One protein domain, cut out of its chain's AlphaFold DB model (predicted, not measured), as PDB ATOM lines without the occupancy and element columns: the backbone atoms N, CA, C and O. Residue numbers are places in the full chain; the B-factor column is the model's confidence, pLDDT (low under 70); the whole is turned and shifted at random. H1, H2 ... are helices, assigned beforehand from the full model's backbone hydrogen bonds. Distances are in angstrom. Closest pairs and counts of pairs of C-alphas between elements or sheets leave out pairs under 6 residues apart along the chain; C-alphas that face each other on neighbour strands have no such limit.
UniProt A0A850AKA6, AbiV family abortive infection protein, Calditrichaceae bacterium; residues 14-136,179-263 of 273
ATOM      1  N   TYR A  14     305.712 273.616 366.670       98.38
ATOM      2  CA  TYR A  14     304.689 273.697 365.624       98.38
ATOM      3  C   TYR A  14     303.827 272.427 365.572       98.38
ATOM      4  O   TYR A  14     302.599 272.503 365.533       98.38
ATOM      5  N   LYS A  15     304.454 271.242 365.618       97.75
ATOM      6  CA  LYS A  15     303.721 269.967 365.642       97.75
ATOM      7  C   LYS A  15     302.819 269.844 366.868       97.75
ATOM      8  O   LYS A  15     301.673 269.412 366.759       97.75
ATOM      9  N   ASN A  16     303.329 270.239 368.027       98.12
ATOM     10  CA  ASN A  16     302.588 270.169 369.276       98.12
ATOM     11  C   ASN A  16     301.392 271.124 369.274       98.12
ATOM     12  O   ASN A  16     300.330 270.717 369.728       98.12
ATOM     13  N   LEU A  17     301.534 272.333 368.728       98.19
ATOM     14  CA  LEU A  17     300.479 273.345 368.761       98.19
ATOM     15  C   LEU A  17     299.463 273.235 367.621       98.19
ATOM     16  O   LEU A  17     298.296 273.488 367.875       98.19
ATOM     17  N   PHE A  18     299.866 272.842 366.408       98.25
ATOM     18  CA  PHE A  18     299.013 272.996 365.214       98.25
ATOM     19  C   PHE A  18     298.845 271.721 364.379       98.25
ATOM     20  O   PHE A  18     297.803 271.510 363.763       98.25
ATOM     21  N   TRP A  19     299.856 270.845 364.320       97.00
ATOM     22  CA  TRP A  19     299.790 269.681 363.427       97.00
ATOM     23  C   TRP A  19     298.706 268.692 363.867       97.00
ATOM     24  O   TRP A  19     298.749 268.159 364.979       97.00
ATOM     25  N   GLY A  20     297.770 268.419 362.953       96.88
ATOM     26  CA  GLY A  20     296.654 267.502 363.179       96.88
ATOM     27  C   GLY A  20     295.619 268.010 364.183       96.88
ATOM     28  O   GLY A  20     294.823 267.202 364.648       96.88
ATOM     29  N   LYS A  21     295.646 269.304 364.527       97.69
ATOM     30  CA  LYS A  21     294.715 269.931 365.470       97.69
ATOM     31  C   LYS A  21     293.742 270.847 364.754       97.69
ATOM     32  O   LYS A  21     294.062 271.413 363.706       97.69
ATOM     33  N   ASN A  22     292.555 270.986 365.324       97.88
ATOM     34  CA  ASN A  22     291.647 272.058 364.940       97.88
ATOM     35  C   ASN A  22     292.018 273.373 365.656       97.88
ATOM     36  O   ASN A  22     292.914 273.418 366.508       97.88
ATOM     37  N   ASP A  23     291.341 274.460 365.285       97.94
ATOM     38  CA  ASP A  23     291.651 275.787 365.815       97.94
ATOM     39  C   ASP A  23     291.379 275.867 367.323       97.94
ATOM     40  O   ASP A  23     292.175 276.449 368.056       97.94
ATOM     41  N   GLU A  24     290.319 275.219 367.813       98.31
ATOM     42  CA  GLU A  24     289.953 275.231 369.232       98.31
ATOM     43  C   GLU A  24     290.997 274.519 370.100       98.31
ATOM     44  O   GLU A  24     291.458 275.075 371.096       98.31
ATOM     45  N   GLU A  25     291.441 273.331 369.688       98.50
ATOM     46  CA  GLU A  25     292.516 272.592 370.362       98.50
ATOM     47  C   GLU A  25     293.815 273.407 370.403       98.50
ATOM     48  O   GLU A  25     294.503 273.451 371.425       98.50
ATOM     49  N   SER A  26     294.141 274.087 369.301       98.69
ATOM     50  CA  SER A  26     295.341 274.924 369.197       98.69
ATOM     51  C   SER A  26     295.249 276.150 370.117       98.69
ATOM     52  O   SER A  26     296.201 276.456 370.837       98.69
ATOM     53  N   ILE A  27     294.096 276.829 370.148       98.81
ATOM     54  CA  ILE A  27     293.841 277.983 371.026       98.81
ATOM     55  C   ILE A  27     293.902 277.570 372.499       98.81
ATOM     56  O   ILE A  27     294.501 278.286 373.299       98.81
ATOM     57  N   GLN A  28     293.330 276.419 372.857       98.69
ATOM     58  CA  GLN A  28     293.369 275.900 374.225       98.69
ATOM     59  C   GLN A  28     294.813 275.669 374.697       98.69
ATOM     60  O   GLN A  28     295.197 276.132 375.772       98.69
ATOM     61  N   LEU A  29     295.650 275.040 373.866       98.69
ATOM     62  CA  LEU A  29     297.071 274.840 374.177       98.69
ATOM     63  C   LEU A  29     297.840 276.163 374.290       98.69
ATOM     64  O   LEU A  29     298.722 276.303 375.141       98.69
ATOM     65  N   ILE A  30     297.508 277.149 373.453       98.75
ATOM     66  CA  ILE A  30     298.091 278.491 373.550       98.75
ATOM     67  C   ILE A  30     297.689 279.162 374.872       98.75
ATOM     68  O   ILE A  30     298.560 279.715 375.548       98.75
ATOM     69  N   ALA A  31     296.418 279.077 375.278       98.75
ATOM     70  CA  ALA A  31     295.928 279.620 376.548       98.75
ATOM     71  C   ALA A  31     296.697 279.034 377.748       98.75
ATOM     72  O   ALA A  31     297.209 279.770 378.596       98.75
ATOM     73  N   GLU A  32     296.875 277.712 377.775       98.62
ATOM     74  CA  GLU A  32     297.669 277.019 378.799       98.62
ATOM     75  C   GLU A  32     299.137 277.471 378.799       98.62
ATOM     76  O   GLU A  32     299.724 277.734 379.860       98.62
ATOM     77  N   GLY A  33     299.724 277.621 377.609       98.62
ATOM     78  CA  GLY A  33     301.078 278.139 377.426       98.62
ATOM     79  C   GLY A  33     301.253 279.552 377.988       98.62
ATOM     80  O   GLY A  33     302.227 279.810 378.700       98.62
ATOM     81  N   LEU A  34     300.294 280.450 377.743       98.62
ATOM     82  CA  LEU A  34     300.299 281.822 378.266       98.62
ATOM     83  C   LEU A  34     300.291 281.848 379.802       98.62
ATOM     84  O   LEU A  34     301.042 282.619 380.407       98.62
ATOM     85  N   VAL A  35     299.515 280.972 380.448       98.31
ATOM     86  CA  VAL A  35     299.493 280.846 381.919       98.31
ATOM     87  C   VAL A  35     300.835 280.341 382.458       98.31
ATOM     88  O   VAL A  35     301.317 280.828 383.486       98.31
ATOM     89  N   CYS A  36     301.467 279.383 381.776       98.62
ATOM     90  CA  CYS A  36     302.784 278.875 382.165       98.62
ATOM     91  C   CYS A  36     303.869 279.955 382.054       98.62
ATOM     92  O   CYS A  36     304.668 280.121 382.980       98.62
ATOM     93  N   LEU A  37     303.861 280.720 380.960       98.69
ATOM     94  CA  LEU A  37     304.783 281.837 380.748       98.69
ATOM     95  C   LEU A  37     304.592 282.924 381.806       98.69
ATOM     96  O   LEU A  37     305.577 283.349 382.402       98.69
ATOM     97  N   LEU A  38     303.348 283.296 382.128       98.44
ATOM     98  CA  LEU A  38     303.060 284.245 383.207       98.44
ATOM     99  C   LEU A  38     303.687 283.800 384.539       98.44
ATOM    100  O   LEU A  38     304.377 284.586 385.190       98.44
ATOM    101  N   LYS A  39     303.475 282.541 384.940       98.62
ATOM    102  CA  LYS A  39     304.028 282.002 386.194       98.62
ATOM    103  C   LYS A  39     305.558 282.045 386.203       98.62
ATOM    104  O   LYS A  39     306.148 282.434 387.210       98.62
ATOM    105  N   ASN A  40     306.197 281.667 385.094       98.69
ATOM    106  CA  ASN A  40     307.655 281.661 385.003       98.69
ATOM    107  C   ASN A  40     308.236 283.084 384.991       98.69
ATOM    108  O   ASN A  40     309.144 283.370 385.767       98.69
ATOM    109  N   SER A  41     307.684 283.991 384.178       98.44
ATOM    110  CA  SER A  41     308.099 285.397 384.130       98.44
ATOM    111  C   SER A  41     307.949 286.082 385.486       98.44
ATOM    112  O   SER A  41     308.859 286.792 385.907       98.44
ATOM    113  N   LYS A  42     306.850 285.816 386.205       98.50
ATOM    114  CA  LYS A  42     306.643 286.319 387.567       98.50
ATOM    115  C   LYS A  42     307.760 285.891 388.512       98.50
ATOM    116  O   LYS A  42     308.399 286.750 389.113       98.50
ATOM    117  N   ARG A  43     308.029 284.584 388.585       98.69
ATOM    118  CA  ARG A  43     309.097 284.027 389.426       98.69
ATOM    119  C   ARG A  43     310.450 284.675 389.112       98.69
ATOM    120  O   ARG A  43     311.145 285.107 390.021       98.69
ATOM    121  N   LEU A  44     310.804 284.793 387.829       98.56
ATOM    122  CA  LEU A  44     312.076 285.390 387.407       98.56
ATOM    123  C   LEU A  44     312.190 286.877 387.793       98.56
ATOM    124  O   LEU A  44     313.264 287.325 388.190       98.56
ATOM    125  N   ILE A  45     311.099 287.645 387.698       98.06
ATOM    126  CA  ILE A  45     311.070 289.063 388.103       98.06
ATOM    127  C   ILE A  45     311.156 289.211 389.628       98.06
ATOM    128  O   ILE A  45     311.842 290.106 390.121       98.06
ATOM    129  N   GLU A  46     310.490 288.344 390.390       98.00
ATOM    130  CA  GLU A  46     310.589 288.315 391.856       98.00
ATOM    131  C   GLU A  46     312.024 287.992 392.302       98.00
ATOM    132  O   GLU A  46     312.605 288.738 393.093       98.00
ATOM    133  N   ASP A  47     312.643 286.967 391.712       98.50
ATOM    134  CA  ASP A  47     314.044 286.611 391.959       98.50
ATOM    135  C   ASP A  47     314.997 287.763 391.568       98.50
ATOM    136  O   ASP A  47     315.947 288.078 392.290       98.50
ATOM    137  N   THR A  48     314.719 288.452 390.454       97.81
ATOM    138  CA  THR A  48     315.490 289.628 390.014       97.81
ATOM    139  C   THR A  48     315.430 290.744 391.055       97.81
ATOM    140  O   THR A  48     316.467 291.303 391.412       97.81
ATOM    141  N   ASN A  49     314.241 291.044 391.587       96.75
ATOM    142  CA  ASN A  49     314.063 292.051 392.637       96.75
ATOM    143  C   ASN A  49     314.899 291.732 393.887       96.75
ATOM    144  O   ASN A  49     315.544 292.625 394.440       96.75
ATOM    145  N   LEU A  50     314.944 290.463 394.307       97.94
ATOM    146  CA  LEU A  50     315.762 290.028 395.445       97.94
ATOM    147  C   LEU A  50     317.263 290.241 395.194       97.94
ATOM    148  O   LEU A  50     317.992 290.686 396.088       97.94
ATOM    149  N   LEU A  51     317.732 289.963 393.973       97.38
ATOM    150  CA  LEU A  51     319.128 290.177 393.582       97.38
ATOM    151  C   LEU A  51     319.488 291.667 393.532       97.38
ATOM    152  O   LEU A  51     320.541 292.044 394.049       97.38
ATOM    153  N   VAL A  52     318.608 292.512 392.984       96.19
ATOM    154  CA  VAL A  52     318.773 293.977 392.971       96.19
ATOM    155  C   VAL A  52     318.839 294.527 394.396       96.19
ATOM    156  O   VAL A  52     319.770 295.264 394.722       96.19
ATOM    157  N   ALA A  53     317.921 294.114 395.276       95.50
ATOM    158  CA  ALA A  53     317.927 294.514 396.686       95.50
ATOM    159  C   ALA A  53     319.217 294.086 397.413       95.50
ATOM    160  O   ALA A  53     319.711 294.793 398.289       95.50
ATOM    161  N   SER A  54     319.799 292.958 397.000       97.12
ATOM    162  CA  SER A  54     321.068 292.431 397.518       97.12
ATOM    163  C   SER A  54     322.310 292.984 396.803       97.12
ATOM    164  O   SER A  54     323.409 292.480 397.033       97.12
ATOM    165  N   LYS A  55     322.158 293.981 395.915       95.94
ATOM    166  CA  LYS A  55     323.230 294.578 395.091       95.94
ATOM    167  C   LYS A  55     324.003 293.572 394.220       95.94
ATOM    168  O   LYS A  55     325.154 293.808 393.859       95.94
ATOM    169  N   ARG A  56     323.375 292.449 393.853       96.25
ATOM    170  CA  ARG A  56     323.918 291.432 392.932       96.25
ATOM    171  C   ARG A  56     323.504 291.745 391.492       96.25
ATOM    172  O   ARG A  56     322.817 290.957 390.844       96.25
ATOM    173  N   PHE A  57     323.869 292.936 391.024       95.19
ATOM    174  CA  PHE A  57     323.384 293.516 389.773       95.19
ATOM    175  C   PHE A  57     323.761 292.721 388.519       95.19
ATOM    176  O   PHE A  57     322.929 292.618 387.621       95.19
ATOM    177  N   ALA A  58     324.946 292.106 388.449       93.56
ATOM    178  CA  ALA A  58     325.328 291.303 387.283       93.56
ATOM    179  C   ALA A  58     324.379 290.102 387.102       93.56
ATOM    180  O   ALA A  58     323.742 289.941 386.058       93.56
ATOM    181  N   SER A  59     324.170 289.325 388.168       95.50
ATOM    182  CA  SER A  59     323.216 288.209 388.160       95.50
ATOM    183  C   SER A  59     321.772 288.677 387.968       95.50
ATOM    184  O   SER A  59     321.007 288.025 387.258       95.50
ATOM    185  N   ALA A  60     321.393 289.815 388.563       96.25
ATOM    186  CA  ALA A  60     320.073 290.400 388.357       96.25
ATOM    187  C   ALA A  60     319.840 290.759 386.884       96.25
ATOM    188  O   ALA A  60     318.761 290.498 386.360       96.25
ATOM    189  N   ARG A  61     320.842 291.327 386.198       94.88
ATOM    190  CA  ARG A  61     320.750 291.708 384.780       94.88
ATOM    191  C   ARG A  61     320.514 290.488 383.902       94.88
ATOM    192  O   ARG A  61     319.595 290.503 383.090       94.88
ATOM    193  N   PHE A  62     321.279 289.417 384.114       95.12
ATOM    194  CA  PHE A  62     321.060 288.145 383.421       95.12
ATOM    195  C   PHE A  62     319.629 287.619 383.624       95.12
ATOM    196  O   PHE A  62     318.951 287.223 382.668       95.12
ATOM    197  N   LEU A  63     319.160 287.633 384.874       96.88
ATOM    198  CA  LEU A  63     317.852 287.093 385.215       96.88
ATOM    199  C   LEU A  63     316.709 287.942 384.650       96.88
ATOM    200  O   LEU A  63     315.746 287.382 384.125       96.88
ATOM    201  N   LEU A  64     316.852 289.269 384.658       96.62
ATOM    202  CA  LEU A  64     315.901 290.189 384.041       96.62
ATOM    203  C   LEU A  64     315.844 290.011 382.523       96.62
ATOM    204  O   LEU A  64     314.756 289.946 381.956       96.62
ATOM    205  N   THR A  65     316.995 289.879 381.858       95.56
ATOM    206  CA  THR A  65     317.052 289.575 380.421       95.56
ATOM    207  C   THR A  65     316.332 288.261 380.119       95.56
ATOM    208  O   THR A  65     315.518 288.196 379.199       95.56
ATOM    209  N   THR A  66     316.541 287.234 380.946       97.00
ATOM    210  CA  THR A  66     315.832 285.949 380.820       97.00
ATOM    211  C   THR A  66     314.324 286.110 381.037       97.00
ATOM    212  O   THR A  66     313.529 285.554 380.281       97.00
ATOM    213  N   ALA A  67     313.900 286.904 382.025       98.00
ATOM    214  CA  ALA A  67     312.487 287.198 382.256       98.00
ATOM    215  C   ALA A  67     311.850 287.899 381.049       98.00
ATOM    216  O   ALA A  67     310.770 287.502 380.614       98.00
ATOM    217  N   ASN A  68     312.539 288.890 380.476       97.25
ATOM    218  CA  ASN A  68     312.121 289.593 379.264       97.25
ATOM    219  C   ASN A  68     311.954 288.631 378.084       97.25
ATOM    220  O   ASN A  68     310.947 288.688 377.382       97.25
ATOM    221  N   GLU A  69     312.878 287.690 377.899       97.62
ATOM    222  CA  GLU A  69     312.738 286.661 376.870       97.62
ATOM    223  C   GLU A  69     311.512 285.756 377.081       97.62
ATOM    224  O   GLU A  69     310.823 285.411 376.120       97.62
ATOM    225  N   GLU A  70     311.219 285.353 378.318       98.31
ATOM    226  CA  GLU A  70     310.014 284.570 378.623       98.31
ATOM    227  C   GLU A  70     308.737 285.387 378.386       98.31
ATOM    228  O   GLU A  70     307.753 284.874 377.856       98.31
ATOM    229  N   MET A  71     308.774 286.684 378.689       97.75
ATOM    230  CA  MET A  71     307.682 287.615 378.413       97.75
ATOM    231  C   MET A  71     307.472 287.836 376.909       97.75
ATOM    232  O   MET A  71     306.333 287.901 376.456       97.75
ATOM    233  N   ALA A  72     308.538 287.848 376.105       98.19
ATOM    234  CA  ALA A  72     308.445 287.927 374.646       98.19
ATOM    235  C   ALA A  72     307.625 286.774 374.047       98.19
ATOM    236  O   ALA A  72     306.851 286.964 373.109       98.19
ATOM    237  N   LYS A  73     307.752 285.569 374.618       98.75
ATOM    238  CA  LYS A  73     306.994 284.393 374.173       98.75
ATOM    239  C   LYS A  73     305.485 284.587 374.311       98.75
ATOM    240  O   LYS A  73     304.743 284.033 373.508       98.75
ATOM    241  N   ILE A  74     305.032 285.391 375.274       98.62
ATOM    242  CA  ILE A  74     303.612 285.731 375.442       98.62
ATOM    243  C   ILE A  74     303.114 286.477 374.200       98.62
ATOM    244  O   ILE A  74     302.096 286.100 373.624       98.62
ATOM    245  N   TYR A  75     303.860 287.483 373.741       98.25
ATOM    246  CA  TYR A  75     303.521 288.218 372.523       98.25
ATOM    247  C   TYR A  75     303.574 287.343 371.274       98.25
ATOM    248  O   TYR A  75     302.664 287.409 370.455       98.25
ATOM    249  N   ILE A  76     304.575 286.468 371.167       98.69
ATOM    250  CA  ILE A  76     304.695 285.512 370.059       98.69
ATOM    251  C   ILE A  76     303.470 284.587 369.997       98.69
ATOM    252  O   ILE A  76     302.921 284.372 368.919       98.69
ATOM    253  N   LEU A  77     303.011 284.058 371.137       98.81
ATOM    254  CA  LEU A  77     301.808 283.221 371.188       98.81
ATOM    255  C   LEU A  77     300.537 284.008 370.826       98.81
ATOM    256  O   LEU A  77     299.692 283.497 370.095       98.81
ATOM    257  N   LEU A  78     300.416 285.264 371.267       98.31
ATOM    258  CA  LEU A  78     299.313 286.131 370.838       98.31
ATOM    259  C   LEU A  78     299.363 286.423 369.337       98.31
ATOM    260  O   LEU A  78     298.322 286.545 368.700       98.31
ATOM    261  N   ASP A  79     300.552 286.568 368.758       98.50
ATOM    262  CA  ASP A  79     300.739 286.765 367.321       98.50
ATOM    263  C   ASP A  79     300.384 285.512 366.522       98.50
ATOM    264  O   ASP A  79     299.782 285.635 365.457       98.50
ATOM    265  N   MET A  80     300.621 284.316 367.069       98.69
ATOM    266  CA  MET A  80     300.073 283.086 366.491       98.69
ATOM    267  C   MET A  80     298.544 283.147 366.453       98.69
ATOM    268  O   MET A  80     297.968 282.891 365.401       98.69
ATOM    269  N   CYS A  81     297.882 283.570 367.539       98.50
ATOM    270  CA  CYS A  81     296.421 283.710 367.573       98.50
ATOM    271  C   CYS A  81     295.860 284.719 366.558       98.50
ATOM    272  O   CYS A  81     294.672 284.650 366.270       98.50
ATOM    273  N   ARG A  82     296.665 285.625 365.989       98.12
ATOM    274  CA  ARG A  82     296.211 286.563 364.940       98.12
ATOM    275  C   ARG A  82     296.177 285.944 363.538       98.12
ATOM    276  O   ARG A  82     295.717 286.588 362.602       98.12
ATOM    277  N   LEU A  83     296.697 284.733 363.369       97.81
ATOM    278  CA  LEU A  83     296.815 284.070 362.073       97.81
ATOM    279  C   LEU A  83     295.724 283.019 361.885       97.81
ATOM    280  O   LEU A  83     295.346 282.352 362.839       97.81
ATOM    281  N   ASP A  84     295.288 282.801 360.645       97.38
ATOM    282  CA  ASP A  84     294.509 281.611 360.286       97.38
ATOM    283  C   ASP A  84     295.460 280.405 360.272       97.38
ATOM    284  O   ASP A  84     296.408 280.347 359.478       97.38
ATOM    285  N   PHE A  85     295.230 279.434 361.160       97.75
ATOM    286  CA  PHE A  85     296.194 278.355 361.378       97.75
ATOM    287  C   PHE A  85     296.386 277.441 360.167       97.75
ATOM    288  O   PHE A  85     297.446 276.823 360.024       97.75
ATOM    289  N   LYS A  86     295.395 277.379 359.273       95.56
ATOM    290  CA  LYS A  86     295.437 276.549 358.064       95.56
ATOM    291  C   LYS A  86     296.047 277.306 356.893       95.56
ATOM    292  O   LYS A  86     296.783 276.716 356.104       95.56
ATOM    293  N   LYS A  87     295.767 278.606 356.768       96.81
ATOM    294  CA  LYS A  87     296.268 279.428 355.652       96.81
ATOM    295  C   LYS A  87     297.682 279.961 355.879       96.81
ATOM    296  O   LYS A  87     298.377 280.257 354.908       96.81
ATOM    297  N   ASN A  88     298.125 280.088 357.130       97.38
ATOM    298  CA  ASN A  88     299.375 280.769 357.479       97.38
ATOM    299  C   ASN A  88     300.442 279.848 358.096       97.38
ATOM    300  O   ASN A  88     301.246 280.290 358.917       97.38
ATOM    301  N   GLU A  89     300.513 278.580 357.674       97.38
ATOM    302  CA  GLU A  89     301.479 277.601 358.202       97.38
ATOM    303  C   GLU A  89     302.937 278.104 358.185       97.38
ATOM    304  O   GLU A  89     303.668 277.917 359.161       97.38
ATOM    305  N   SER A  90     303.380 278.767 357.109       97.50
ATOM    306  CA  SER A  90     304.767 279.247 357.018       97.50
ATOM    307  C   SER A  90     305.088 280.311 358.074       97.50
ATOM    308  O   SER A  90     306.160 280.265 358.680       97.50
ATOM    309  N   LEU A  91     304.150 281.225 358.348       97.88
ATOM    310  CA  LEU A  91     304.284 282.254 359.381       97.88
ATOM    311  C   LEU A  91     304.241 281.633 360.779       97.88
ATOM    312  O   LEU A  91     305.094 281.942 361.606       97.88
ATOM    313  N   LEU A  92     303.343 280.675 361.026       98.44
ATOM    314  CA  LEU A  92     303.312 279.937 362.294       98.44
ATOM    315  C   LEU A  92     304.639 279.221 362.584       98.44
ATOM    316  O   LEU A  92     305.133 279.249 363.713       98.44
ATOM    317  N   ARG A  93     305.258 278.609 361.567       98.06
ATOM    318  CA  ARG A  93     306.581 277.978 361.698       98.06
ATOM    319  C   ARG A  93     307.678 278.999 362.004       98.06
ATOM    320  O   ARG A  93     308.545 278.705 362.830       98.06
ATOM    321  N   LYS A  94     307.632 280.190 361.393       98.00
ATOM    322  CA  LYS A  94     308.543 281.299 361.727       98.00
ATOM    323  C   LYS A  94     308.370 281.738 363.180       98.00
ATOM    324  O   LYS A  94     309.363 281.774 363.899       98.00
ATOM    325  N   LEU A  95     307.136 281.948 363.639       98.50
ATOM    326  CA  LEU A  95     306.831 282.305 365.031       98.50
ATOM    327  C   LEU A  95     307.299 281.231 366.023       98.50
ATOM    328  O   LEU A  95     307.859 281.554 367.070       98.50
ATOM    329  N   CYS A  96     307.164 279.946 365.679       98.44
ATOM    330  CA  CYS A  96     307.743 278.861 366.475       98.44
ATOM    331  C   CYS A  96     309.279 278.929 366.517       98.44
ATOM    332  O   CYS A  96     309.883 278.529 367.508       98.44
ATOM    333  N   GLY A  97     309.927 279.424 365.459       97.69
ATOM    334  CA  GLY A  97     311.352 279.761 365.453       97.69
ATOM    335  C   GLY A  97     311.680 280.931 366.383       97.69
ATOM    336  O   GLY A  97     312.590 280.814 367.207       97.69
ATOM    337  N   SER A  98     310.904 282.015 366.308       97.88
ATOM    338  CA  SER A  98     311.029 283.192 367.179       97.88
ATOM    339  C   SER A  98     310.913 282.832 368.657       97.88
ATOM    340  O   SER A  98     311.683 283.340 369.466       97.88
ATOM    341  N   PHE A  99     310.050 281.873 369.006       98.19
ATOM    342  CA  PHE A  99     309.877 281.379 370.377       98.19
ATOM    343  C   PHE A  99     311.185 280.885 371.032       98.19
ATOM    344  O   PHE A  99     311.333 280.949 372.255       98.19
ATOM    345  N   TYR A 100     312.153 280.417 370.238       97.44
ATOM    346  CA  TYR A 100     313.450 279.925 370.719       97.44
ATOM    347  C   TYR A 100     314.630 280.847 370.386       97.44
ATOM    348  O   TYR A 100     315.741 280.592 370.843       97.44
ATOM    349  N   ASN A 101     314.424 281.913 369.610       96.31
ATOM    350  CA  ASN A 101     315.501 282.789 369.163       96.31
ATOM    351  C   ASN A 101     315.648 284.004 370.091       96.31
ATOM    352  O   ASN A 101     314.734 284.809 370.218       96.31
ATOM    353  N   HIS A 102     316.810 284.150 370.727       95.62
ATOM    354  CA  HIS A 102     317.079 285.224 371.693       95.62
ATOM    355  C   HIS A 102     317.020 286.630 371.081       95.62
ATOM    356  O   HIS A 102     316.454 287.526 371.696       95.62
ATOM    357  N   VAL A 103     317.516 286.802 369.852       95.69
ATOM    358  CA  VAL A 103     317.469 288.082 369.124       95.69
ATOM    359  C   VAL A 103     316.025 288.459 368.806       95.69
ATOM    360  O   VAL A 103     315.593 289.564 369.106       95.69
ATOM    361  N   LEU A 104     315.231 287.516 368.291       97.06
ATOM    362  CA  LEU A 104     313.830 287.802 367.959       97.06
ATOM    363  C   LEU A 104     312.998 288.083 369.217       97.06
ATOM    364  O   LEU A 104     312.187 289.002 369.224       97.06
ATOM    365  N   LYS A 105     313.227 287.349 370.315       97.50
ATOM    366  CA  LYS A 105     312.581 287.639 371.606       97.50
ATOM    367  C   LYS A 105     312.950 289.027 372.136       97.50
ATOM    368  O   LYS A 105     312.081 289.706 372.673       97.50
ATOM    369  N   HIS A 106     314.202 289.453 371.969       95.31
ATOM    370  CA  HIS A 106     314.629 290.808 372.314       95.31
ATOM    371  C   HIS A 106     313.864 291.859 371.501       95.31
ATOM    372  O   HIS A 106     313.236 292.731 372.099       95.31
ATOM    373  N   ALA A 107     313.801 291.703 370.176       96.12
ATOM    374  CA  ALA A 107     313.055 292.609 369.304       96.12
ATOM    375  C   ALA A 107     311.572 292.726 369.703       96.12
ATOM    376  O   ALA A 107     311.043 293.832 369.804       96.12
ATOM    377  N   TYR A 108     310.908 291.608 370.031       97.31
ATOM    378  CA  TYR A 108     309.533 291.628 370.555       97.31
ATOM    379  C   TYR A 108     309.395 292.504 371.812       97.31
ATOM    380  O   TYR A 108     308.441 293.277 371.925       97.31
ATOM    381  N   VAL A 109     310.329 292.397 372.761       94.94
ATOM    382  CA  VAL A 109     310.300 293.185 374.005       94.94
ATOM    383  C   VAL A 109     310.517 294.667 373.717       94.94
ATOM    384  O   VAL A 109     309.737 295.490 374.199       94.94
ATOM    385  N   GLU A 110     311.530 295.011 372.922       92.88
ATOM    386  CA  GLU A 110     311.859 296.409 372.619       92.88
ATOM    387  C   GLU A 110     310.724 297.113 371.871       92.88
ATOM    388  O   GLU A 110     310.294 298.199 372.276       92.88
ATOM    389  N   LEU A 111     310.152 296.474 370.844       94.44
ATOM    390  CA  LEU A 111     309.046 297.062 370.087       94.44
ATOM    391  C   LEU A 111     307.800 297.255 370.954       94.44
ATOM    392  O   LEU A 111     307.132 298.285 370.857       94.44
ATOM    393  N   HIS A 112     307.471 296.308 371.834       93.12
ATOM    394  CA  HIS A 112     306.322 296.488 372.719       93.12
ATOM    395  C   HIS A 112     306.569 297.525 373.817       93.12
ATOM    396  O   HIS A 112     305.638 298.275 374.138       93.12
ATOM    397  N   ARG A 113     307.800 297.645 374.333       90.06
ATOM    398  CA  ARG A 113     308.187 298.711 375.273       90.06
ATOM    399  C   ARG A 113     308.050 300.092 374.627       90.06
ATOM    400  O   ARG A 113     307.476 301.000 375.222       90.06
ATOM    401  N   ARG A 114     308.479 300.232 373.369       87.56
ATOM    402  CA  ARG A 114     308.395 301.481 372.585       87.56
ATOM    403  C   ARG A 114     307.079 301.631 371.814       87.56
ATOM    404  O   ARG A 114     306.936 302.533 370.988       87.56
ATOM    405  N   GLY A 115     306.084 300.790 372.107       84.25
ATOM    406  CA  GLY A 115     304.840 300.640 371.343       84.25
ATOM    407  C   GLY A 115     304.086 301.936 371.038       84.25
ATOM    408  O   GLY A 115     303.427 302.036 370.004       84.25
ATOM    409  N   ASN A 116     304.183 302.923 371.930       83.81
ATOM    410  CA  ASN A 116     303.476 304.201 371.830       83.81
ATOM    411  C   ASN A 116     304.207 305.260 370.989       83.81
ATOM    412  O   ASN A 116     303.608 306.288 370.690       83.81
ATOM    413  N   ILE A 117     305.469 305.025 370.624       87.62
ATOM    414  CA  ILE A 117     306.287 305.954 369.825       87.62
ATOM    415  C   ILE A 117     306.108 305.675 368.324       87.62
ATOM    416  O   ILE A 117     306.219 306.571 367.491       87.62
ATOM    417  N   MET A 118     305.789 304.430 367.965       92.38
ATOM    418  CA  MET A 118     305.580 304.032 366.575       92.38
ATOM    419  C   MET A 118     304.235 304.548 366.052       92.38
ATOM    420  O   MET A 118     303.200 304.402 366.701       92.38
ATOM    421  N   VAL A 119     304.254 305.145 364.858       93.44
ATOM    422  CA  VAL A 119     303.091 305.823 364.257       93.44
ATOM    423  C   VAL A 119     302.226 304.882 363.414       93.44
ATOM    424  O   VAL A 119     301.001 305.019 363.383       93.44
ATOM    425  N   ASN A 120     302.857 303.911 362.755       95.88
ATOM    426  CA  ASN A 120     302.224 302.907 361.909       95.88
ATOM    427  C   ASN A 120     303.043 301.605 361.909       95.88
ATOM    428  O   ASN A 120     304.143 301.545 362.466       95.88
ATOM    429  N   LEU A 121     302.499 300.563 361.279       95.81
ATOM    430  CA  LEU A 121     303.134 299.247 361.239       95.81
ATOM    431  C   LEU A 121     304.443 299.230 360.425       95.81
ATOM    432  O   LEU A 121     305.351 298.478 360.767       95.81
ATOM    433  N   ARG A 122     304.588 300.085 359.405       96.12
ATOM    434  CA  ARG A 122     305.853 300.264 358.673       96.12
ATOM    435  C   ARG A 122     306.969 300.744 359.595       96.12
ATOM    436  O   ARG A 122     308.033 300.142 359.606       96.12
ATOM    437  N   HIS A 123     306.704 301.752 360.422       94.81
ATOM    438  CA  HIS A 123     307.685 302.229 361.396       94.81
ATOM    439  C   HIS A 123     308.028 301.132 362.423       94.81
ATOM    440  O   HIS A 123     309.179 301.003 362.834       94.81
ATOM    441  N   ALA A 124     307.062 300.281 362.792       95.50
ATOM    442  CA  ALA A 124     307.349 299.105 363.615       95.50
ATOM    443  C   ALA A 124     308.268 298.096 362.914       95.50
ATOM    444  O   ALA A 124     309.176 297.571 363.547       95.50
ATOM    445  N   LYS A 125     308.090 297.873 361.610       95.81
ATOM    446  CA  LYS A 125     308.966 297.015 360.805       95.81
ATOM    447  C   LYS A 125     310.396 297.556 360.715       95.81
ATOM    448  O   LYS A 125     311.337 296.802 360.910       95.81
ATOM    449  N   GLU A 126     310.560 298.856 360.490       94.75
ATOM    450  CA  GLU A 126     311.881 299.510 360.465       94.75
ATOM    451  C   GLU A 126     312.611 299.333 361.809       94.75
ATOM    452  O   GLU A 126     313.783 298.967 361.849       94.75
ATOM    453  N   ASN A 127     311.897 299.501 362.930       94.81
ATOM    454  CA  ASN A 127     312.461 299.233 364.256       94.81
ATOM    455  C   ASN A 127     312.764 297.740 364.456       94.81
ATOM    456  O   ASN A 127     313.769 297.401 365.065       94.81
ATOM    457  N   TRP A 128     311.930 296.834 363.942       95.69
ATOM    458  CA  TRP A 128     312.209 295.399 363.998       95.69
ATOM    459  C   TRP A 128     313.514 295.039 363.280       95.69
ATOM    460  O   TRP A 128     314.307 294.258 363.800       95.69
ATOM    461  N   GLU A 129     313.766 295.611 362.103       94.88
ATOM    462  CA  GLU A 129     314.998 295.377 361.336       94.88
ATOM    463  C   GLU A 129     316.242 295.838 362.117       94.88
ATOM    464  O   GLU A 129     317.232 295.107 362.200       94.88
ATOM    465  N   VAL A 130     316.156 296.987 362.795       92.69
ATOM    466  CA  VAL A 130     317.192 297.466 363.728       92.69
ATOM    467  C   VAL A 130     317.402 296.471 364.872       92.69
ATOM    468  O   VAL A 130     318.507 295.964 365.058       92.69
ATOM    469  N   GLU A 131     316.341 296.112 365.594       93.88
ATOM    470  CA  GLU A 131     316.419 295.250 366.787       93.88
ATOM    471  C   GLU A 131     316.706 293.767 366.462       93.88
ATOM    472  O   GLU A 131     316.831 292.936 367.360       93.88
ATOM    473  N   THR A 132     316.794 293.396 365.180       93.81
ATOM    474  CA  THR A 132     317.181 292.045 364.739       93.81
ATOM    475  C   THR A 132     318.541 291.995 364.041       93.81
ATOM    476  O   THR A 132     319.013 290.904 363.684       93.81
ATOM    477  N   THR A 133     319.210 293.143 363.900       92.31
ATOM    478  CA  THR A 133     320.550 293.257 363.316       92.31
ATOM    479  C   THR A 133     321.580 292.569 364.210       92.31
ATOM    480  O   THR A 133     321.817 292.960 365.347       92.31
ATOM    481  N   LYS A 134     322.199 291.494 363.712       87.75
ATOM    482  CA  LYS A 134     323.081 290.638 364.530       87.75
ATOM    483  C   LYS A 134     324.462 291.232 364.792       87.75
ATOM    484  O   LYS A 134     325.058 290.912 365.816       87.75
ATOM    485  N   TRP A 135     324.946 292.010 363.834       86.81
ATOM    486  CA  TRP A 135     326.267 292.617 363.816       86.81
ATOM    487  C   TRP A 135     326.115 294.008 363.229       86.81
ATOM    488  O   TRP A 135     325.556 294.153 362.140       86.81
ATOM    489  N   TRP A 136     326.561 295.003 363.980       84.56
ATOM    490  CA  TRP A 136     326.612 296.382 363.534       84.56
ATOM    491  C   TRP A 136     327.971 296.605 362.884       84.56
ATOM    492  O   TRP A 136     328.979 296.389 363.566       84.56
ATOM    493  N   ALA A 179     327.189 296.900 386.223       89.00
ATOM    494  CA  ALA A 179     325.811 296.465 386.023       89.00
ATOM    495  C   ALA A 179     324.787 297.282 386.829       89.00
ATOM    496  O   ALA A 179     323.598 297.236 386.508       89.00
ATOM    497  N   SER A 180     325.205 298.026 387.859       90.94
ATOM    498  CA  SER A 180     324.283 298.814 388.689       90.94
ATOM    499  C   SER A 180     323.583 299.913 387.885       90.94
ATOM    500  O   SER A 180     322.392 300.162 388.086       90.94
ATOM    501  N   SER A 181     324.287 300.488 386.904       87.69
ATOM    502  CA  SER A 181     323.763 301.503 385.985       87.69
ATOM    503  C   SER A 181     322.559 301.009 385.175       87.69
ATOM    504  O   SER A 181     321.633 301.779 384.931       87.69
ATOM    505  N   TYR A 182     322.511 299.710 384.849       85.75
ATOM    506  CA  TYR A 182     321.400 299.081 384.129       85.75
ATOM    507  C   TYR A 182     320.079 299.165 384.904       85.75
ATOM    508  O   TYR A 182     319.015 299.251 384.302       85.75
ATOM    509  N   PHE A 183     320.147 299.173 386.239       88.81
ATOM    510  CA  PHE A 183     318.996 299.305 387.138       88.81
ATOM    511  C   PHE A 183     318.806 300.737 387.660       88.81
ATOM    512  O   PHE A 183     317.910 300.998 388.467       88.81
ATOM    513  N   GLY A 184     319.655 301.673 387.234       80.56
ATOM    514  CA  GLY A 184     319.516 303.088 387.542       80.56
ATOM    515  C   GLY A 184     318.379 303.732 386.747       80.56
ATOM    516  O   GLY A 184     318.006 303.279 385.668       80.56
ATOM    517  N   LYS A 185     317.828 304.833 387.267       65.62
ATOM    518  CA  LYS A 185     316.942 305.705 386.483       65.62
ATOM    519  C   LYS A 185     317.807 306.639 385.638       65.62
ATOM    520  O   LYS A 185     318.465 307.512 386.199       65.62
ATOM    521  N   MET A 186     317.783 306.502 384.313       55.94
ATOM    522  CA  MET A 186     318.160 307.622 383.443       55.94
ATOM    523  C   MET A 186     317.005 308.627 383.437       55.94
ATOM    524  O   MET A 186     315.846 308.231 383.425       55.94
ATOM    525  N   SER A 187     317.333 309.918 383.500       48.31
ATOM    526  CA  SER A 187     316.538 311.053 384.009       48.31
ATOM    527  C   SER A 187     315.083 311.243 383.529       48.31
ATOM    528  O   SER A 187     314.397 312.110 384.068       48.31
ATOM    529  N   THR A 188     314.571 310.450 382.587       48.12
ATOM    530  CA  THR A 188     313.183 310.509 382.085       48.12
ATOM    531  C   THR A 188     312.552 309.153 381.734       48.12
ATOM    532  O   THR A 188     311.363 309.116 381.415       48.12
ATOM    533  N   LEU A 189     313.290 308.041 381.812       54.81
ATOM    534  CA  LEU A 189     312.795 306.701 381.476       54.81
ATOM    535  C   LEU A 189     312.604 305.867 382.748       54.81
ATOM    536  O   LEU A 189     313.349 306.007 383.721       54.81
ATOM    537  N   LEU A 190     311.578 305.010 382.752       59.09
ATOM    538  CA  LEU A 190     311.430 303.993 383.790       59.09
ATOM    539  C   LEU A 190     312.690 303.117 383.820       59.09
ATOM    540  O   LEU A 190     313.329 302.873 382.797       59.09
ATOM    541  N   ASN A 191     313.058 302.658 385.014       81.81
ATOM    542  CA  ASN A 191     314.073 301.621 385.159       81.81
ATOM    543  C   ASN A 191     313.581 300.365 384.405       81.81
ATOM    544  O   ASN A 191     312.405 300.016 384.483       81.81
ATOM    545  N   VAL A 192     314.476 299.666 383.703       88.19
ATOM    546  CA  VAL A 192     314.196 298.420 382.956       88.19
ATOM    547  C   VAL A 192     313.428 297.354 383.756       88.19
ATOM    548  O   VAL A 192     312.654 296.582 383.188       88.19
ATOM    549  N   LEU A 193     313.620 297.307 385.076       92.56
ATOM    550  CA  LEU A 193     312.887 296.450 386.000       92.56
ATOM    551  C   LEU A 193     311.456 296.947 386.234       92.56
ATOM    552  O   LEU A 193     310.537 296.131 386.251       92.56
ATOM    553  N   ASP A 194     311.254 298.259 386.367       91.94
ATOM    554  CA  ASP A 194     309.919 298.856 386.495       91.94
ATOM    555  C   ASP A 194     309.091 298.583 385.230       91.94
ATOM    556  O   ASP A 194     307.926 298.196 385.330       91.94
ATOM    557  N   ASP A 195     309.705 298.690 384.045       91.06
ATOM    558  CA  ASP A 195     309.073 298.345 382.763       91.06
ATOM    559  C   ASP A 195     308.650 296.871 382.705       91.06
ATOM    560  O   ASP A 195     307.519 296.548 382.327       91.06
ATOM    561  N   ALA A 196     309.545 295.962 383.103       94.81
ATOM    562  CA  ALA A 196     309.251 294.534 383.165       94.81
ATOM    563  C   ALA A 196     308.115 294.229 384.158       94.81
ATOM    564  O   ALA A 196     307.212 293.444 383.856       94.81
ATOM    565  N   MET A 197     308.121 294.883 385.323       95.81
ATOM    566  CA  MET A 197     307.058 294.761 386.321       95.81
ATOM    567  C   MET A 197     305.721 295.306 385.809       95.81
ATOM    568  O   MET A 197     304.681 294.707 386.080       95.81
ATOM    569  N   GLU A 198     305.717 296.412 385.067       94.38
ATOM    570  CA  GLU A 198     304.493 296.971 384.490       94.38
ATOM    571  C   GLU A 198     303.912 296.058 383.407       94.38
ATOM    572  O   GLU A 198     302.703 295.794 383.391       94.38
ATOM    573  N   PHE A 199     304.761 295.486 382.552       95.19
ATOM    574  CA  PHE A 199     304.310 294.468 381.610       95.19
ATOM    575  C   PHE A 199     303.744 293.239 382.338       95.19
ATOM    576  O   PHE A 199     302.636 292.800 382.018       95.19
ATOM    577  N   LEU A 200     304.435 292.728 383.363       97.38
ATOM    578  CA  LEU A 200     303.949 291.600 384.159       97.38
ATOM    579  C   LEU A 200     302.573 291.891 384.775       97.38
ATOM    580  O   LEU A 200     301.675 291.055 384.677       97.38
ATOM    581  N   LYS A 201     302.364 293.088 385.340       97.75
ATOM    582  CA  LYS A 201     301.054 293.509 385.870       97.75
ATOM    583  C   LYS A 201     299.972 293.488 384.793       97.75
ATOM    584  O   LYS A 201     298.852 293.060 385.075       97.75
ATOM    585  N   ARG A 202     300.277 293.911 383.561       97.06
ATOM    586  CA  ARG A 202     299.327 293.839 382.437       97.06
ATOM    587  C   ARG A 202     298.991 292.397 382.062       97.06
ATOM    588  O   ARG A 202     297.817 292.108 381.811       97.06
ATOM    589  N   VAL A 203     299.968 291.488 382.044       97.75
ATOM    590  CA  VAL A 203     299.721 290.052 381.804       97.75
ATOM    591  C   VAL A 203     298.862 289.470 382.929       97.75
ATOM    592  O   VAL A 203     297.838 288.849 382.653       97.75
ATOM    593  N   GLU A 204     299.218 289.723 384.193       98.50
ATOM    594  CA  GLU A 204     298.451 289.271 385.361       98.50
ATOM    595  C   GLU A 204     297.013 289.790 385.333       98.50
ATOM    596  O   GLU A 204     296.077 289.039 385.604       98.50
ATOM    597  N   PHE A 205     296.826 291.066 385.000       98.56
ATOM    598  CA  PHE A 205     295.510 291.671 384.831       98.56
ATOM    599  C   PHE A 205     294.713 290.968 383.726       98.56
ATOM    600  O   PHE A 205     293.546 290.631 383.926       98.56
ATOM    601  N   SER A 206     295.347 290.696 382.585       98.38
ATOM    602  CA  SER A 206     294.710 290.009 381.456       98.38
ATOM    603  C   SER A 206     294.285 288.588 381.839       98.38
ATOM    604  O   SER A 206     293.173 288.172 381.526       98.38
ATOM    605  N   HIS A 207     295.118 287.863 382.587       98.31
ATOM    606  CA  HIS A 207     294.765 286.539 383.096       98.31
ATOM    607  C   HIS A 207     293.610 286.603 384.107       98.31
ATOM    608  O   HIS A 207     292.587 285.954 383.912       98.31
ATOM    609  N   LYS A 208     293.720 287.448 385.143       98.44
ATOM    610  CA  LYS A 208     292.708 287.581 386.213       98.44
ATOM    611  C   LYS A 208     291.333 288.019 385.709       98.44
ATOM    612  O   LYS A 208     290.333 287.741 386.359       98.44
ATOM    613  N   THR A 209     291.284 288.740 384.592       98.38
ATOM    614  CA  THR A 209     290.032 289.210 383.982       98.38
ATOM    615  C   THR A 209     289.431 288.222 382.987       98.38
ATOM    616  O   THR A 209     288.374 288.512 382.443       98.38
ATOM    617  N   GLY A 210     290.071 287.073 382.748       98.38
ATOM    618  CA  GLY A 210     289.589 286.069 381.800       98.38
ATOM    619  C   GLY A 210     289.946 286.357 380.338       98.38
ATOM    620  O   GLY A 210     289.471 285.669 379.436       98.38
ATOM    621  N   LEU A 211     290.779 287.369 380.064       98.38
ATOM    622  CA  LEU A 211     291.177 287.708 378.696       98.38
ATOM    623  C   LEU A 211     292.158 286.698 378.104       98.38
ATOM    624  O   LEU A 211     292.205 286.583 376.893       98.38
ATOM    625  N   LEU A 212     292.908 285.949 378.917       98.31
ATOM    626  CA  LEU A 212     293.796 284.881 378.422       98.31
ATOM    627  C   LEU A 212     293.138 283.495 378.415       98.31
ATOM    628  O   LEU A 212     293.816 282.501 378.181       98.31
ATOM    629  N   GLU A 213     291.836 283.426 378.689       98.19
ATOM    630  CA  GLU A 213     291.075 282.180 378.648       98.19
ATOM    631  C   GLU A 213     290.658 281.839 377.215       98.19
ATOM    632  O   GLU A 213     290.549 282.718 376.351       98.19
ATOM    633  N   PHE A 214     290.366 280.557 376.986       98.50
ATOM    634  CA  PHE A 214     289.989 280.006 375.683       98.50
ATOM    635  C   PHE A 214     288.955 280.857 374.937       98.50
ATOM    636  O   PHE A 214     289.183 281.238 373.792       98.50
ATOM    637  N   THR A 215     287.839 281.206 375.585       98.56
ATOM    638  CA  THR A 215     286.742 281.947 374.943       98.56
ATOM    639  C   THR A 215     287.193 283.317 374.433       98.56
ATOM    640  O   THR A 215     286.886 283.688 373.301       98.56
ATOM    641  N   SER A 216     287.961 284.059 375.234       98.69
ATOM    642  CA  SER A 216     288.469 285.386 374.864       98.69
ATOM    643  C   SER A 216     289.505 285.309 373.742       98.69
ATOM    644  O   SER A 216     289.491 286.146 372.837       98.69
ATOM    645  N   LEU A 217     290.394 284.312 373.782       98.69
ATOM    646  CA  LEU A 217     291.393 284.079 372.732       98.69
ATOM    647  C   LEU A 217     290.753 283.590 371.432       98.69
ATOM    648  O   LEU A 217     291.195 283.982 370.356       98.69
ATOM    649  N   LYS A 218     289.681 282.798 371.514       98.69
ATOM    650  CA  LYS A 218     288.912 282.370 370.345       98.69
ATOM    651  C   LYS A 218     288.248 283.547 369.644       98.69
ATOM    652  O   LYS A 218     288.407 283.687 368.440       98.69
ATOM    653  N   ILE A 219     287.586 284.439 370.382       98.75
ATOM    654  CA  ILE A 219     286.995 285.658 369.800       98.75
ATOM    655  C   ILE A 219     288.074 286.534 369.154       98.75
ATOM    656  O   ILE A 219     287.874 287.068 368.064       98.75
ATOM    657  N   PHE A 220     289.218 286.675 369.825       98.56
ATOM    658  CA  PHE A 220     290.367 287.403 369.300       98.56
ATOM    659  C   PHE A 220     290.859 286.797 367.977       98.56
ATOM    660  O   PHE A 220     290.997 287.517 366.990       98.56
ATOM    661  N   HIS A 221     291.055 285.481 367.939       98.56
ATOM    662  CA  HIS A 221     291.473 284.745 366.750       98.56
ATOM    663  C   HIS A 221     290.469 284.865 365.602       98.56
ATOM    664  O   HIS A 221     290.832 285.314 364.514       98.56
ATOM    665  N   ASP A 222     289.202 284.546 365.866       98.50
ATOM    666  CA  ASP A 222     288.124 284.590 364.878       98.50
ATOM    667  C   ASP A 222     287.991 286.003 364.275       98.50
ATOM    668  O   ASP A 222     287.759 286.145 363.076       98.50
ATOM    669  N   PHE A 223     288.200 287.065 365.066       98.44
ATOM    670  CA  PHE A 223     288.204 288.437 364.549       98.44
ATOM    671  C   PHE A 223     289.361 288.692 363.583       98.44
ATOM    672  O   PHE A 223     289.145 289.225 362.492       98.44
ATOM    673  N   PHE A 224     290.584 288.311 363.959       97.62
ATOM    674  CA  PHE A 224     291.756 288.536 363.115       97.62
ATOM    675  C   PHE A 224     291.690 287.763 361.790       97.62
ATOM    676  O   PHE A 224     292.172 288.269 360.780       97.62
ATOM    677  N   GLN A 225     290.999 286.618 361.743       96.62
ATOM    678  CA  GLN A 225     290.744 285.905 360.485       96.62
ATOM    679  C   GLN A 225     289.904 286.707 359.470       96.62
ATOM    680  O   GLN A 225     289.934 286.410 358.274       96.62
ATOM    681  N   THR A 226     289.144 287.709 359.924       96.88
ATOM    682  CA  THR A 226     288.248 288.506 359.065       96.88
ATOM    683  C   THR A 226     288.883 289.775 358.507       96.88
ATOM    684  O   THR A 226     288.280 290.435 357.660       96.88
ATOM    685  N   ILE A 227     290.085 290.133 358.964       96.06
ATOM    686  CA  ILE A 227     290.734 291.397 358.608       96.06
ATOM    687  C   ILE A 227     292.084 291.162 357.935       96.06
ATOM    688  O   ILE A 227     292.793 290.199 358.212       96.06
ATOM    689  N   THR A 228     292.475 292.107 357.085       94.25
ATOM    690  CA  THR A 228     293.811 292.146 356.489       94.25
ATOM    691  C   THR A 228     294.573 293.327 357.065       94.25
ATOM    692  O   THR A 228     294.170 294.476 356.888       94.25
ATOM    693  N   ILE A 229     295.694 293.049 357.727       94.81
ATOM    694  CA  ILE A 229     296.583 294.077 358.272       94.81
ATOM    695  C   ILE A 229     297.561 294.543 357.190       94.81
ATOM    696  O   ILE A 229     298.251 293.729 356.577       94.81
ATOM    697  N   LYS A 230     297.623 295.857 356.969       94.88
ATOM    698  CA  LYS A 230     298.533 296.510 356.018       94.88
ATOM    699  C   LYS A 230     299.644 297.260 356.755       94.88
ATOM    700  O   LYS A 230     299.478 297.636 357.912       94.88
ATOM    701  N   GLU A 231     300.768 297.506 356.083       93.62
ATOM    702  CA  GLU A 231     301.913 298.222 356.674       93.62
ATOM    703  C   GLU A 231     301.608 299.693 357.019       93.62
ATOM    704  O   GLU A 231     302.240 300.268 357.901       93.62
ATOM    705  N   ASP A 232     300.630 300.315 356.364       95.19
ATOM    706  CA  ASP A 232     300.184 301.682 356.652       95.19
ATOM    707  C   ASP A 232     299.187 301.772 357.820       95.19
ATOM    708  O   ASP A 232     298.758 302.874 358.154       95.19
ATOM    709  N   LEU A 233     298.854 300.645 358.474       96.75
ATOM    710  CA  LEU A 233     297.958 300.620 359.633       96.75
ATOM    711  C   LEU A 233     298.448 301.597 360.705       96.75
ATOM    712  O   LEU A 233     299.510 301.400 361.303       96.75
ATOM    713  N   SER A 234     297.648 302.628 360.969       96.69
ATOM    714  CA  SER A 234     297.957 303.644 361.968       96.69
ATOM    715  C   SER A 234     297.707 303.139 363.392       96.69
ATOM    716  O   SER A 234     296.952 302.188 363.629       96.69
ATOM    717  N   ARG A 235     298.292 303.819 364.385       93.69
ATOM    718  CA  ARG A 235     298.028 303.514 365.800       93.69
ATOM    719  C   ARG A 235     296.547 303.678 366.163       93.69
ATOM    720  O   ARG A 235     296.038 302.885 366.952       93.69
ATOM    721  N   SER A 236     295.858 304.670 365.597       95.25
ATOM    722  CA  SER A 236     294.420 304.880 365.815       95.25
ATOM    723  C   SER A 236     293.577 303.747 365.239       95.25
ATOM    724  O   SER A 236     292.690 303.249 365.928       95.25
ATOM    725  N   ASP A 237     293.891 303.277 364.031       97.12
ATOM    726  CA  ASP A 237     293.163 302.160 363.415       97.12
ATOM    727  C   ASP A 237     293.380 300.865 364.198       97.12
ATOM    728  O   ASP A 237     292.439 300.110 364.445       97.12
ATOM    729  N   LEU A 238     294.607 300.644 364.675       95.94
ATOM    730  CA  LEU A 238     294.928 299.523 365.552       95.94
ATOM    731  C   LEU A 238     294.138 299.579 366.873       95.94
ATOM    732  O   LEU A 238     293.641 298.557 367.344       95.94
ATOM    733  N   VAL A 239     293.993 300.764 367.474       96.12
ATOM    734  CA  VAL A 239     293.158 300.955 368.672       96.12
ATOM    735  C   VAL A 239     291.690 300.642 368.374       96.12
ATOM    736  O   VAL A 239     291.061 299.951 369.176       96.12
ATOM    737  N   ASN A 240     291.164 301.075 367.226       97.94
ATOM    738  CA  ASN A 240     289.791 300.774 366.809       97.94
ATOM    739  C   ASN A 240     289.574 299.262 366.640       97.94
ATOM    740  O   ASN A 240     288.592 298.728 367.153       97.94
ATOM    741  N   ILE A 241     290.524 298.549 366.023       98.12
ATOM    742  CA  ILE A 241     290.502 297.078 365.921       98.12
ATOM    743  C   ILE A 241     290.355 296.437 367.310       98.12
ATOM    744  O   ILE A 241     289.472 295.606 367.524       98.12
ATOM    745  N   TYR A 242     291.171 296.849 368.286       98.06
ATOM    746  CA  TYR A 242     291.098 296.283 369.636       98.06
ATOM    747  C   TYR A 242     289.831 296.678 370.406       98.06
ATOM    748  O   TYR A 242     289.364 295.897 371.241       98.06
ATOM    749  N   GLN A 243     289.238 297.840 370.119       98.44
ATOM    750  CA  GLN A 243     287.932 298.215 370.666       98.44
ATOM    751  C   GLN A 243     286.820 297.304 370.137       98.44
ATOM    752  O   GLN A 243     286.001 296.841 370.931       98.44
ATOM    753  N   GLU A 244     286.811 296.999 368.837       98.62
ATOM    754  CA  GLU A 244     285.833 296.080 368.238       98.62
ATOM    755  C   GLU A 244     285.982 294.652 368.773       98.62
ATOM    756  O   GLU A 244     284.989 294.017 369.138       98.62
ATOM    757  N   ILE A 245     287.220 294.171 368.929       98.56
ATOM    758  CA  ILE A 245     287.491 292.900 369.618       98.56
ATOM    759  C   ILE A 245     286.936 292.946 371.048       98.56
ATOM    760  O   ILE A 245     286.257 292.018 371.485       98.56
ATOM    761  N   GLY A 246     287.179 294.038 371.777       98.62
ATOM    762  CA  GLY A 246     286.672 294.219 373.134       98.62
ATOM    763  C   GLY A 246     285.145 294.191 373.222       98.62
ATOM    764  O   GLY A 246     284.618 293.609 374.168       98.62
ATOM    765  N   LYS A 247     284.430 294.760 372.242       98.75
ATOM    766  CA  LYS A 247     282.959 294.694 372.164       98.75
ATOM    767  C   LYS A 247     282.471 293.254 371.994       98.75
ATOM    768  O   LYS A 247     281.621 292.820 372.763       98.75
ATOM    769  N   LYS A 248     283.070 292.487 371.077       98.69
ATOM    770  CA  LYS A 248     282.720 291.068 370.868       98.69
ATOM    771  C   LYS A 248     283.002 290.202 372.095       98.69
ATOM    772  O   LYS A 248     282.206 289.331 372.449       98.69
ATOM    773  N   ILE A 249     284.123 290.460 372.771       98.62
ATOM    774  CA  ILE A 249     284.448 289.801 374.040       98.62
ATOM    775  C   ILE A 249     283.392 290.149 375.092       98.62
ATOM    776  O   ILE A 249     282.886 289.241 375.749       98.62
ATOM    777  N   PHE A 250     283.016 291.423 375.229       98.56
ATOM    778  CA  PHE A 250     281.983 291.858 376.173       98.56
ATOM    779  C   PHE A 250     280.636 291.168 375.917       98.56
ATOM    780  O   PHE A 250     280.045 290.645 376.857       98.56
ATOM    781  N   GLU A 251     280.192 291.096 374.661       98.50
ATOM    782  CA  GLU A 251     278.939 290.431 374.265       98.50
ATOM    783  C   GLU A 251     278.883 288.955 374.689       98.50
ATOM    784  O   GLU A 251     277.818 288.457 375.044       98.50
ATOM    785  N   THR A 252     280.027 288.261 374.694       98.31
ATOM    786  CA  THR A 252     280.093 286.816 374.981       98.31
ATOM    787  C   THR A 252     280.425 286.504 376.442       98.31
ATOM    788  O   THR A 252     279.948 285.520 376.998       98.31
ATOM    789  N   THR A 253     281.269 287.319 377.076       98.00
ATOM    790  CA  THR A 253     281.892 287.008 378.381       98.00
ATOM    791  C   THR A 253     281.526 288.000 379.482       98.00
ATOM    792  O   THR A 253     281.905 287.807 380.634       98.00
ATOM    793  N   SER A 254     280.825 289.088 379.146       98.12
ATOM    794  CA  SER A 254     280.584 290.240 380.030       98.12
ATOM    795  C   SER A 254     281.855 290.952 380.531       98.12
ATOM    796  O   SER A 254     281.764 291.828 381.393       98.12
ATOM    797  N   ILE A 255     283.042 290.643 379.988       98.38
ATOM    798  CA  ILE A 255     284.287 291.352 380.317       98.38
ATOM    799  C   ILE A 255     284.224 292.771 379.725       98.38
ATOM    800  O   ILE A 255     284.096 292.918 378.509       98.38
ATOM    801  N   PRO A 256     284.338 293.843 380.534       98.56
ATOM    802  CA  PRO A 256     284.234 295.211 380.033       98.56
ATOM    803  C   PRO A 256     285.271 295.544 378.950       98.56
ATOM    804  O   PRO A 256     286.460 295.299 379.140       98.56
ATOM    805  N   VAL A 257     284.862 296.249 377.887       98.38
ATOM    806  CA  VAL A 257     285.746 296.689 376.779       98.38
ATOM    807  C   VAL A 257     287.012 297.403 377.279       98.38
ATOM    808  O   VAL A 257     288.115 297.182 376.781       98.38
ATOM    809  N   LYS A 258     286.887 298.225 378.331       98.38
ATOM    810  CA  LYS A 258     288.019 298.930 378.957       98.38
ATOM    811  C   LYS A 258     289.109 297.990 379.494       98.38
ATOM    812  O   LYS A 258     290.237 298.439 379.678       98.38
ATOM    813  N   TYR A 259     288.789 296.729 379.790       98.38
ATOM    814  CA  TYR A 259     289.768 295.732 380.225       98.38
ATOM    815  C   TYR A 259     290.567 295.219 379.035       98.38
ATOM    816  O   TYR A 259     291.792 295.229 379.110       98.38
ATOM    817  N   THR A 260     289.919 294.926 377.905       97.94
ATOM    818  CA  THR A 260     290.617 294.630 376.644       97.94
ATOM    819  C   THR A 260     291.603 295.742 376.295       97.94
ATOM    820  O   THR A 260     292.769 295.458 376.035       97.94
ATOM    821  N   MET A 261     291.195 297.007 376.428       97.69
ATOM    822  CA  MET A 261     292.064 298.154 376.129       97.69
ATOM    823  C   MET A 261     293.266 298.320 377.073       97.69
ATOM    824  O   MET A 261     294.251 298.950 376.697       97.69
ATOM    825  N   LYS A 262     293.205 297.768 378.290       96.88
ATOM    826  CA  LYS A 262     294.312 297.775 379.269       96.88
ATOM    827  C   LYS A 262     295.164 296.500 379.224       96.88
ATOM    828  O   LYS A 262     296.234 296.447 379.830       96.88
ATOM    829  N   SER A 263     294.683 295.474 378.531       96.69
ATOM    830  CA  SER A 263     295.290 294.147 378.476       96.69
ATOM    831  C   SER A 263     296.525 294.090 377.580       96.69
ATOM    832  O   SER A 263     296.905 295.071 376.934       96.69
TER     833      SER A 263
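Overview. This is residues 14 to 136 and 179 to 263 of the 273 residues of the protein "AbiV family abortive infection protein" of Calditrichaceae bacterium (UniProt A0A850AKA6). A long helical hairpin, H2 and H3, runs the length of the domain, and H8 packs on both helices to complete a three-helix bundle. H4 and H5 pack on H3, with H6 beyond H5; H9 packs on the hairpin where H2 begins and H3 ends, followed outward by H10 and H11, and short H7 is at the other end. The printed part has 208 residues with eleven named helices, H1 to H11 along the chain, and no named strand: all helix. It is compact, with a radius of gyration of the C-alphas of 17.6 A and spans of 49 by 37 by 35 A.

Arrangement. H2, residues 23 to 53, and H3, residues 57 to 81, touch as a hairpin at a shallow tilt of 16 degrees, opposite ways; their closest C-alphas, Thr 48 and Ala 60, are 4.9 A apart. H3 is the hub, touching six helices. H8, residues 192 to 208, touches H2 at a steep tilt of 38 degrees, closest C-alphas Lys 42 and Leu 200 at 6.8 A, and H3 at 39 degrees, Asn 68 and Ala 196 at 6.9 A. H5, residues 102 to 113, touches H3 about perpendicular, at 81 degrees, Ala 72 and Lys 105 at 5.1 A. H6, residues 121 to 131, forms a hairpin with H5, Ala 107 and Glu 131 at 5.0 A, and is apart from H3. H4, residues 89 to 98, forms a hairpin with H3, touching its residues 76 to 80 alone, Met 80 and Leu 92 at 6.2 A. H1, residues 14 to 17, only just touches H2, with 3 pairs of C-alphas within 8 A, Leu 17 and Ser 26 closest at 5.4 A. H9, residues 214 to 224, touches H2, Gln 28 and Phe 214 at 5.5 A. H10, residues 235 to 253, forms a hairpin with H9, Ser 216 and Ile 249 at 6.0 A, and touches H11, residues 257 to 262, Gly 246 and Val 257 at 4.5 A. H7, residues 179 to 183, touches H3, Ala 58 and Ala 179 at 5.3 A. Every O i to N i+4 pair is within hydrogen-bond range in H2, H4, H5, H6, H8, H9, H10 and H11; H3 has 19 of 21, H7 0 of 1 but 2 of 2 O i to N i+3 pairs, and H1 is too short for an i+4 pair.

Along the chain. H1 begins at C-alpha 14 (304.689, 273.697, 365.624). H2 measures 44.7 A, from C-alpha 23 (291.651, 275.787, 365.815); H3 36.3 A, H10 26.3 A and H8 24.3 A. H11 ends at C-alpha 262 (294.312, 297.775, 379.269).

Size, cuts and confidence. The C-alphas farthest apart, Gly 20 and Ser 187, are 52.2 A apart. Residues 137 to 178 are not printed, and C-alphas 136 and 179 are 22.5 A apart across this cut. Of the links printed whole, none is long. Mean pLDDT of the printed part is 95.1; residues 185 to 190 are under 70.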